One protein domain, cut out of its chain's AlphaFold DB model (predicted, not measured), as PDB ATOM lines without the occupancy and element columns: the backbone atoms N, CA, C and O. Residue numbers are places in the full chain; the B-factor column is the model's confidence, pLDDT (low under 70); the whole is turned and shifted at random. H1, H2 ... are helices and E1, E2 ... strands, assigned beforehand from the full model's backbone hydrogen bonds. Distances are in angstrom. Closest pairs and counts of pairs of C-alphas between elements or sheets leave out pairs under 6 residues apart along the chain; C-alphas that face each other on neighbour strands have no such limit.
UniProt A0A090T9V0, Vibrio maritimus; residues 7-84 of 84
ATOM      1  N   GLU A   7     171.052 145.031 121.084       96.06
ATOM      2  CA  GLU A   7     169.805 144.894 120.337       96.06
ATOM      3  C   GLU A   7     169.771 145.906 119.193       96.06
ATOM      4  O   GLU A   7     170.193 147.052 119.357       96.06
ATOM      5  N   VAL A   8     169.219 145.495 118.056       96.44
ATOM      6  CA  VAL A   8     168.858 146.377 116.948       96.44
ATOM      7  C   VAL A   8     167.340 146.460 116.860       96.44
ATOM      8  O   VAL A   8     166.640 145.449 116.955       96.44
ATOM      9  N   GLU A   9     166.826 147.671 116.695       97.44
ATOM     10  CA  GLU A   9     165.401 147.942 116.541       97.44
ATOM     11  C   GLU A   9     165.199 148.884 115.354       97.44
ATOM     12  O   GLU A   9     165.925 149.868 115.213       97.44
ATOM     13  N   LEU A  10     164.218 148.584 114.503       97.81
ATOM     14  CA  LEU A  10     163.849 149.426 113.370       97.81
ATOM     15  C   LEU A  10     162.355 149.720 113.406       97.81
ATOM     16  O   LEU A  10     161.535 148.798 113.470       97.81
ATOM     17  N   PHE A  11     162.007 150.998 113.300       97.81
ATOM     18  CA  PHE A  11     160.643 151.449 113.069       97.81
ATOM     19  C   PHE A  11     160.512 152.054 111.679       97.81
ATOM     20  O   PHE A  11     161.410 152.763 111.232       97.81
ATOM     21  N   ILE A  12     159.364 151.827 111.049       97.62
ATOM     22  CA  ILE A  12     158.934 152.502 109.826       97.62
ATOM     23  C   ILE A  12     157.586 153.143 110.129       97.62
ATOM     24  O   ILE A  12     156.664 152.470 110.588       97.62
ATOM     25  N   ASN A  13     157.475 154.456 109.939       96.75
ATOM     26  CA  ASN A  13     156.266 155.232 110.229       96.75
ATOM     27  C   ASN A  13     155.723 154.979 111.650       96.75
ATOM     28  O   ASN A  13     154.527 154.801 111.863       96.75
ATOM     29  N   SER A  14     156.624 154.959 112.639       95.94
ATOM     30  CA  SER A  14     156.347 154.654 114.058       95.94
ATOM     31  C   SER A  14     155.918 153.211 114.362       95.94
ATOM     32  O   SER A  14     155.724 152.873 115.530       95.94
ATOM     33  N   MET A  15     155.808 152.334 113.362       96.50
ATOM     34  CA  MET A  15     155.556 150.909 113.567       96.50
ATOM     35  C   MET A  15     156.873 150.157 113.696       96.50
ATOM     36  O   MET A  15     157.751 150.300 112.851       96.50
ATOM     37  N   ARG A  16     157.022 149.342 114.744       96.88
ATOM     38  CA  ARG A  16     158.226 148.527 114.926       96.88
ATOM     39  C   ARG A  16     158.221 147.360 113.949       96.88
ATOM     40  O   ARG A  16     157.446 146.423 114.123       96.88
ATOM     41  N   MET A  17     159.114 147.415 112.972       97.50
ATOM     42  CA  MET A  17     159.224 146.411 111.918       97.50
ATOM     43  C   MET A  17     160.232 145.331 112.279       97.50
ATOM     44  O   MET A  17     159.979 144.158 112.036       97.50
ATOM     45  N   GLN A  18     161.347 145.710 112.907       97.94
ATOM     46  CA  GLN A  18     162.403 144.770 113.264       97.94
ATOM     47  C   GLN A  18     162.838 144.943 114.716       97.94
ATOM     48  O   GLN A  18     162.933 146.060 115.226       97.94
ATOM     49  N   LEU A  19     163.117 143.817 115.368       96.81
ATOM     50  CA  LEU A  19     163.726 143.738 116.691       96.81
ATOM     51  C   LEU A  19     164.567 142.463 116.753       96.81
ATOM     52  O   LEU A  19     164.061 141.379 116.464       96.81
ATOM     53  N   GLY A  20     165.828 142.580 117.151       95.62
ATOM     54  CA  GLY A  20     166.694 141.421 117.341       95.62
ATOM     55  C   GLY A  20     167.855 141.708 118.273       95.62
ATOM     56  O   GLY A  20     168.290 142.850 118.390       95.62
ATOM     57  N   SER A  21     168.366 140.665 118.920       95.06
ATOM     58  CA  SER A  21     169.562 140.731 119.762       95.06
ATOM     59  C   SER A  21     170.729 139.970 119.138       95.06
ATOM     60  O   SER A  21     170.538 138.938 118.493       95.06
ATOM     61  N   THR A  22     171.960 140.416 119.405       94.19
ATOM     62  CA  THR A  22     173.184 139.673 119.061       94.19
ATOM     63  C   THR A  22     173.216 138.278 119.689       94.19
ATOM     64  O   THR A  22     173.876 137.374 119.175       94.19
ATOM     65  N   THR A  23     172.459 138.047 120.769       92.50
ATOM     66  CA  THR A  23     172.275 136.718 121.378       92.50
ATOM     67  C   THR A  23     171.554 135.728 120.458       92.50
ATOM     68  O   THR A  23     171.817 134.533 120.552       92.50
ATOM     69  N   GLN A  24     170.725 136.216 119.529       92.94
ATOM     70  CA  GLN A  24     169.925 135.418 118.592       92.94
ATOM     71  C   GLN A  24     170.616 135.197 117.234       92.94
ATOM     72  O   GLN A  24     170.059 134.528 116.365       92.94
ATOM     73  N   MET A  25     171.808 135.765 117.023       93.50
ATOM     74  CA  MET A  25     172.563 135.575 115.783       93.50
ATOM     75  C   MET A  25     172.969 134.107 115.611       93.50
ATOM     76  O   MET A  25     173.605 133.536 116.496       93.50
ATOM     77  N   LEU A  26     172.653 133.527 114.447       93.94
ATOM     78  CA  LEU A  26     173.057 132.162 114.079       93.94
ATOM     79  C   LEU A  26     174.584 132.007 114.057       93.94
ATOM     80  O   LEU A  26     175.119 131.029 114.572       93.94
ATOM     81  N   TYR A  27     175.273 133.003 113.496       93.75
ATOM     82  CA  TYR A  27     176.728 133.100 113.491       93.75
ATOM     83  C   TYR A  27     177.142 134.393 114.180       93.75
ATOM     84  O   TYR A  27     176.669 135.474 113.833       93.75
ATOM     85  N   LYS A  28     178.020 134.284 115.178       92.50
ATOM     86  CA  LYS A  28     178.543 135.447 115.898       92.50
ATOM     87  C   LYS A  28     179.522 136.231 115.010       92.50
ATOM     88  O   LYS A  28     180.167 135.618 114.160       92.50
ATOM     89  N   PRO A  29     179.705 137.543 115.238       92.38
ATOM     90  CA  PRO A  29     180.640 138.366 114.464       92.38
ATOM     91  C   PRO A  29     182.061 137.793 114.388       92.38
ATOM     92  O   PRO A  29     182.646 137.771 113.312       92.38
ATOM     93  N   ASP A  30     182.575 137.231 115.487       92.00
ATOM     94  CA  ASP A  30     183.897 136.587 115.505       92.00
ATOM     95  C   ASP A  30     183.963 135.345 114.587       92.00
ATOM     96  O   ASP A  30     184.987 135.092 113.957       92.00
ATOM     97  N   VAL A  31     182.858 134.595 114.456       94.12
ATOM     98  CA  VAL A  31     182.757 133.446 113.537       94.12
ATOM     99  C   VAL A  31     182.722 133.923 112.086       94.12
ATOM    100  O   VAL A  31     183.443 133.384 111.254       94.12
ATOM    101  N   ILE A  32     181.931 134.960 111.791       94.75
ATOM    102  CA  ILE A  32     181.846 135.562 110.451       94.75
ATOM    103  C   ILE A  32     183.221 136.081 110.012       94.75
ATOM    104  O   ILE A  32     183.652 135.819 108.893       94.75
ATOM    105  N   LEU A  33     183.927 136.778 110.906       93.88
ATOM    106  CA  LEU A  33     185.256 137.315 110.633       93.88
ATOM    107  C   LEU A  33     186.284 136.202 110.390       93.88
ATOM    108  O   LEU A  33     187.068 136.284 109.447       93.88
ATOM    109  N   SER A  34     186.267 135.150 111.215       94.25
ATOM    110  CA  SER A  34     187.139 133.988 111.025       94.25
ATOM    111  C   SER A  34     186.906 133.316 109.674       94.25
ATOM    112  O   SER A  34     187.872 132.911 109.038       94.25
ATOM    113  N   GLU A  35     185.648 133.196 109.248       95.94
ATOM    114  CA  GLU A  35     185.282 132.572 107.976       95.94
ATOM    115  C   GLU A  35     185.725 133.423 106.780       95.94
ATOM    116  O   GLU A  35     186.372 132.907 105.870       95.94
ATOM    117  N   LEU A  36     185.460 134.735 106.803       96.12
ATOM    118  CA  LEU A  36     185.892 135.667 105.752       96.12
ATOM    119  C   LEU A  36     187.408 135.605 105.518       96.12
ATOM    120  O   LEU A  36     187.856 135.536 104.374       96.12
ATOM    121  N   ASN A  37     188.193 135.538 106.595       94.56
ATOM    122  CA  ASN A  37     189.654 135.478 106.525       94.56
ATOM    123  C   ASN A  37     190.206 134.203 105.860       94.56
ATOM    124  O   ASN A  37     191.400 134.141 105.565       94.56
ATOM    125  N   THR A  38     189.380 133.178 105.618       97.12
ATOM    126  CA  THR A  38     189.822 131.957 104.923       97.12
ATOM    127  C   THR A  38     189.911 132.125 103.406       97.12
ATOM    128  O   THR A  38     190.659 131.389 102.761       97.12
ATOM    129  N   TYR A  39     189.176 133.082 102.830       95.88
ATOM    130  CA  TYR A  39     189.082 133.253 101.376       95.88
ATOM    131  C   TYR A  39     189.227 134.698 100.889       95.88
ATOM    132  O   TYR A  39     189.369 134.911  99.686       95.88
ATOM    133  N   THR A  40     189.218 135.688 101.781       94.75
ATOM    134  CA  THR A  40     189.517 137.084 101.450       94.75
ATOM    135  C   THR A  40     190.376 137.729 102.535       94.75
ATOM    136  O   THR A  40     190.510 137.204 103.638       94.75
ATOM    137  N   HIS A  41     191.001 138.859 102.217       94.62
ATOM    138  CA  HIS A  41     191.565 139.763 103.219       94.62
ATOM    139  C   HIS A  41     190.636 140.963 103.369       94.62
ATOM    140  O   HIS A  41     189.989 141.368 102.402       94.62
ATOM    141  N   LEU A  42     190.532 141.460 104.597       95.62
ATOM    142  CA  LEU A  42     189.825 142.688 104.928       95.62
ATOM    143  C   LEU A  42     190.864 143.772 105.174       95.62
ATOM    144  O   LEU A  42     191.884 143.514 105.816       95.62
ATOM    145  N   GLU A  43     190.583 144.964 104.679       95.56
ATOM    146  CA  GLU A  43     191.430 146.133 104.846       95.56
ATOM    147  C   GLU A  43     190.874 147.049 105.942       95.56
ATOM    148  O   GLU A  43     189.703 146.983 106.339       95.56
ATOM    149  N   ASP A  44     191.727 147.940 106.441       94.75
ATOM    150  CA  ASP A  44     191.315 148.932 107.426       94.75
ATOM    151  C   ASP A  44     190.202 149.830 106.863       94.75
ATOM    152  O   ASP A  44     190.366 150.517 105.853       94.75
ATOM    153  N   GLY A  45     189.069 149.858 107.567       95.06
ATOM    154  CA  GLY A  45     187.884 150.628 107.179       95.06
ATOM    155  C   GLY A  45     186.795 149.815 106.477       95.06
ATOM    156  O   GLY A  45     185.708 150.355 106.264       95.06
ATOM    157  N   ASP A  46     187.031 148.535 106.178       95.69
ATOM    158  CA  ASP A  46     185.997 147.662 105.626       95.69
ATOM    159  C   ASP A  46     184.829 147.459 106.604       95.69
ATOM    160  O   ASP A  46     184.995 147.338 107.821       95.69
ATOM    161  N   ILE A  47     183.613 147.397 106.051       95.19
ATOM    162  CA  ILE A  47     182.373 147.227 106.815       95.19
ATOM    163  C   ILE A  47     181.784 145.848 106.527       95.19
ATOM    164  O   ILE A  47     181.331 145.566 105.417       95.19
ATOM    165  N   VAL A  48     181.722 145.007 107.560       94.44
ATOM    166  CA  VAL A  48     181.098 143.680 107.491       94.44
ATOM    167  C   VAL A  48     179.669 143.744 108.023       94.44
ATOM    168  O   VAL A  48     179.435 144.064 109.188       94.44
ATOM    169  N   MET A  49     178.703 143.388 107.177       94.81
ATOM    170  CA  MET A  49     177.290 143.307 107.553       94.81
ATOM    171  C   MET A  49     176.969 141.909 108.099       94.81
ATOM    172  O   MET A  49     177.108 140.912 107.395       94.81
ATOM    173  N   THR A  50     176.498 141.820 109.343       93.69
ATOM    174  CA  THR A  50     176.279 140.543 110.060       93.69
ATOM    175  C   THR A  50     174.875 139.950 109.873       93.69
ATOM    176  O   THR A  50     174.470 139.056 110.615       93.69
ATOM    177  N   GLY A  51     174.109 140.469 108.912       93.56
ATOM    178  CA  GLY A  51     172.717 140.094 108.663       93.56
ATOM    179  C   GLY A  51     171.698 140.986 109.376       93.56
ATOM    180  O   GLY A  51     172.034 142.012 109.963       93.56
ATOM    181  N   THR A  52     170.427 140.589 109.296       95.38
ATOM    182  CA  THR A  52     169.284 141.338 109.831       95.38
ATOM    183  C   THR A  52     168.320 140.404 110.568       95.38
ATOM    184  O   THR A  52     168.151 139.257 110.143       95.38
ATOM    185  N   PRO A  53     167.648 140.859 111.642       95.38
ATOM    186  CA  PRO A  53     166.527 140.120 112.216       95.38
ATOM    187  C   PRO A  53     165.316 140.092 111.269       95.38
ATOM    188  O   PRO A  53     165.267 140.792 110.252       95.38
ATOM    189  N   GLN A  54     164.316 139.287 111.632       95.31
ATOM    190  CA  GLN A  54     163.033 139.208 110.932       95.31
ATOM    191  C   GLN A  54     162.352 140.584 110.829       95.31
ATOM    192  O   GLN A  54     162.548 141.449 111.682       95.31
ATOM    193  N   GLY A  55     161.523 140.752 109.793       93.00
ATOM    194  CA  GLY A  55     160.694 141.945 109.594       93.00
ATOM    195  C   GLY A  55     161.123 142.823 108.421       93.00
ATOM    196  O   GLY A  55     160.707 143.973 108.335       93.00
ATOM    197  N   VAL A  56     161.952 142.283 107.523       93.12
ATOM    198  CA  VAL A  56     162.239 142.902 106.222       93.12
ATOM    199  C   VAL A  56     160.940 142.995 105.419       93.12
ATOM    200  O   VAL A  56     160.174 142.032 105.365       93.12
ATOM    201  N   GLY A  57     160.707 144.147 104.799       90.44
ATOM    202  CA  GLY A  57     159.504 144.433 104.028       90.44
ATOM    203  C   GLY A  57     159.747 145.503 102.970       90.44
ATOM    204  O   GLY A  57     160.883 145.919 102.739       90.44
ATOM    205  N   GLU A  58     158.667 145.918 102.317       92.44
ATOM    206  CA  GLU A  58     158.707 146.956 101.288       92.44
ATOM    207  C   GLU A  58     159.051 148.326 101.882       92.44
ATOM    208  O   GLU A  58     158.693 148.637 103.018       92.44
ATOM    209  N   ILE A  59     159.749 149.133 101.084       93.31
ATOM    210  CA  ILE A  59     160.116 150.511 101.403       93.31
ATOM    211  C   ILE A  59     159.410 151.413 100.401       93.31
ATOM    212  O   ILE A  59     159.543 151.213  99.192       93.31
ATOM    213  N   VAL A  60     158.689 152.412 100.899       95.50
ATOM    214  CA  VAL A  60     157.992 153.398 100.075       95.50
ATOM    215  C   VAL A  60     158.665 154.757 100.241       95.50
ATOM    216  O   VAL A  60     159.035 155.159 101.342       95.50
ATOM    217  N   ALA A  61     158.840 155.488  99.139       97.12
ATOM    218  CA  ALA A  61     159.357 156.853  99.197       97.12
ATOM    219  C   ALA A  61     158.484 157.720 100.123       97.12
ATOM    220  O   ALA A  61     157.254 157.701 100.038       97.12
ATOM    221  N   GLY A  62     159.126 158.477 101.012       97.00
ATOM    222  CA  GLY A  62     158.477 159.240 102.077       97.00
ATOM    223  C   GLY A  62     158.335 158.498 103.410       97.00
ATOM    224  O   GLY A  62     158.009 159.144 104.407       97.00
ATOM    225  N   ASP A  63     158.616 157.192 103.473       97.75
ATOM    226  CA  ASP A  63     158.621 156.448 104.734       97.75
ATOM    227  C   ASP A  63     159.665 157.013 105.705       97.75
ATOM    228  O   ASP A  63     160.819 157.263 105.341       97.75
ATOM    229  N   ARG A  64     159.272 157.180 106.970       98.12
ATOM    230  CA  ARG A  64     160.156 157.635 108.048       98.12
ATOM    231  C   ARG A  64     160.697 156.440 108.815       98.12
ATOM    232  O   ARG A  64     159.949 155.749 109.508       98.12
ATOM    233  N   PHE A  65     161.998 156.241 108.726       98.00
ATOM    234  CA  PHE A  65     162.722 155.182 109.403       98.00
ATOM    235  C   PHE A  65     163.351 155.703 110.686       98.00
ATOM    236  O   PHE A  65     163.946 156.777 110.697       98.00
ATOM    237  N   LEU A  66     163.272 154.910 111.750       98.25
ATOM    238  CA  LEU A  66     163.970 155.146 113.008       98.25
ATOM    239  C   LEU A  66     164.718 153.873 113.394       98.25
ATOM    240  O   LEU A  66     164.103 152.884 113.799       98.25
ATOM    241  N   GLY A  67     166.037 153.894 113.240       97.94
ATOM    242  CA  GLY A  67     166.928 152.808 113.626       97.94
ATOM    243  C   GLY A  67     167.548 153.065 114.994       97.94
ATOM    244  O   GLY A  67     167.970 154.183 115.297       97.94
ATOM    245  N   ARG A  68     167.629 152.027 115.824       98.00
ATOM    246  CA  ARG A  68     168.252 152.084 117.149       98.00
ATOM    247  C   ARG A  68     169.197 150.924 117.370       98.00
ATOM    248  O   ARG A  68     168.876 149.786 117.033       98.00
ATOM    249  N   ILE A  69     170.299 151.221 118.050       96.69
ATOM    250  CA  ILE A  69     171.107 150.220 118.742       96.69
ATOM    251  C   ILE A  69     170.926 150.435 120.237       96.69
ATOM    252  O   ILE A  69     171.054 151.557 120.739       96.69
ATOM    253  N   LYS A  70     170.622 149.357 120.954       96.25
ATOM    254  CA  LYS A  70     170.402 149.365 122.397       96.25
ATOM    255  C   LYS A  70     171.381 148.427 123.085       96.25
ATOM    256  O   LYS A  70     171.771 147.411 122.524       96.25
ATOM    257  N   HIS A  71     171.723 148.759 124.320       94.69
ATOM    258  CA  HIS A  71     172.443 147.887 125.237       94.69
ATOM    259  C   HIS A  71     171.678 147.874 126.559       94.69
ATOM    260  O   HIS A  71     171.349 148.941 127.088       94.69
ATOM    261  N   GLN A  72     171.330 146.684 127.055       91.62
ATOM    262  CA  GLN A  72     170.560 146.509 128.298       91.62
ATOM    263  C   GLN A  72     169.274 147.359 128.338       91.62
ATOM    264  O   GLN A  72     168.958 148.036 129.315       91.62
ATOM    265  N   GLY A  73     168.541 147.377 127.221       89.88
ATOM    266  CA  GLY A  73     167.282 148.109 127.084       89.88
ATOM    267  C   GLY A  73     167.414 149.621 126.862       89.88
ATOM    268  O   GLY A  73     166.422 150.252 126.498       89.88
ATOM    269  N   LYS A  74     168.608 150.209 126.992       94.75
ATOM    270  CA  LYS A  74     168.850 151.638 126.747       94.75
ATOM    271  C   LYS A  74     169.366 151.870 125.329       94.75
ATOM    272  O   LYS A  74     170.344 151.248 124.927       94.75
ATOM    273  N   ALA A  75     168.743 152.790 124.590       95.94
ATOM    274  CA  ALA A  75     169.262 153.231 123.297       95.94
ATOM    275  C   ALA A  75     170.598 153.963 123.486       95.94
ATOM    276  O   ALA A  75     170.691 154.913 124.266       95.94
ATOM    277  N   ILE A  76     171.627 153.486 122.789       96.50
ATOM    278  CA  ILE A  76     172.962 154.097 122.750       96.50
ATOM    279  C   ILE A  76     173.196 154.844 121.438       96.50
ATOM    280  O   ILE A  76     173.970 155.795 121.406       96.50
ATOM    281  N   ILE A  77     172.498 154.435 120.377       96.75
ATOM    282  CA  ILE A  77     172.455 155.112 119.086       96.75
ATOM    283  C   ILE A  77     171.001 155.129 118.631       96.75
ATOM    284  O   ILE A  77     170.301 154.119 118.729       96.75
ATOM    285  N   GLU A  78     170.569 156.274 118.124       97.88
ATOM    286  CA  GLU A  78     169.282 156.467 117.475       97.88
ATOM    287  C   GLU A  78     169.512 157.346 116.249       97.88
ATOM    288  O   GLU A  78     170.146 158.397 116.345       97.88
ATOM    289  N   VAL A  79     169.041 156.887 115.095       98.19
ATOM    290  CA  VAL A  79     169.152 157.610 113.831       98.19
ATOM    291  C   VAL A  79     167.814 157.552 113.134       98.19
ATOM    292  O   VAL A  79     167.178 156.501 113.058       98.19
ATOM    293  N   GLU A  80     167.413 158.691 112.594       97.88
ATOM    294  CA  GLU A  80     166.192 158.817 111.832       97.88
ATOM    295  C   GLU A  80     166.493 159.306 110.421       97.88
ATOM    296  O   GLU A  80     167.318 160.203 110.232       97.88
ATOM    297  N   TRP A  81     165.820 158.727 109.434       97.31
ATOM    298  CA  TRP A  81     165.892 159.195 108.058       97.31
ATOM    299  C   TRP A  81     164.556 159.016 107.341       97.31
ATOM    300  O   TRP A  81     163.682 158.265 107.774       97.31
ATOM    301  N   MET A  82     164.401 159.725 106.227       97.62
ATOM    302  CA  MET A  82     163.269 159.572 105.321       97.62
ATOM    303  C   MET A  82     163.746 158.850 104.065       97.62
ATOM    304  O   MET A  82     164.791 159.208 103.518       97.62
ATOM    305  N   ALA A  83     163.009 157.836 103.624       95.62
ATOM    306  CA  ALA A  83     163.253 157.198 102.341       95.62
ATOM    307  C   ALA A  83     162.965 158.195 101.210       95.62
ATOM    308  O   ALA A  83     161.915 158.842 101.206       95.62
ATOM    309  N   VAL A  84     163.910 158.321 100.278       91.38
ATOM    310  CA  VAL A  84     163.838 159.214  99.111       91.38
ATOM    311  C   VAL A  84     163.585 158.442  97.830       91.38
ATOM    312  O   VAL A  84     164.062 157.290  97.738       91.38
TER     313      VAL A  84
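What this domain is: This is residues 7 to 84 of the 84 residues of a protein of Vibrio maritimus (UniProt A0A090T9V0). Two hairpins side by side, E1-E2 and E3-E4, make a twisted sheet; helix H1 lies away from it on a long loop. The 78 printed residues, under half in named elements, include E1, E2, H1, E3, E4 in order; the sheet, E2 E1 E3 E4, is antiparallel. The class is mixed, the whole loose: radius of gyration of the C-alphas 14.9 A, spans 41, 30 and 21 A.

How they stand to each other: E1, residues 7 to 12, and E2, residues 15 to 21, form a hairpin, N 10 to O 18 2.9 A. H1, residues 29 to 36, every O i to N i+4 pair within hydrogen-bond range, is not on the sheet. E3, residues 64 to 71, neighbours E1, N 9 to O 68 3.0 A, and forms a hairpin with E4, residues 74 to 82, N 67 to O 79 2.9 A. E2, H1, E3 are a split strand-helix-strand unit, E1 between its strands, crossover right-handed.

Where its parts are: E1 begins at C-alpha 7, (169.805, 144.894, 120.337); E4, 23.5 A long, ends at C-alpha 82, (163.269, 159.572, 105.321).

The domain as a whole: The printed part has no cut; H1 to E3 is a long link; no printed residue is under 70.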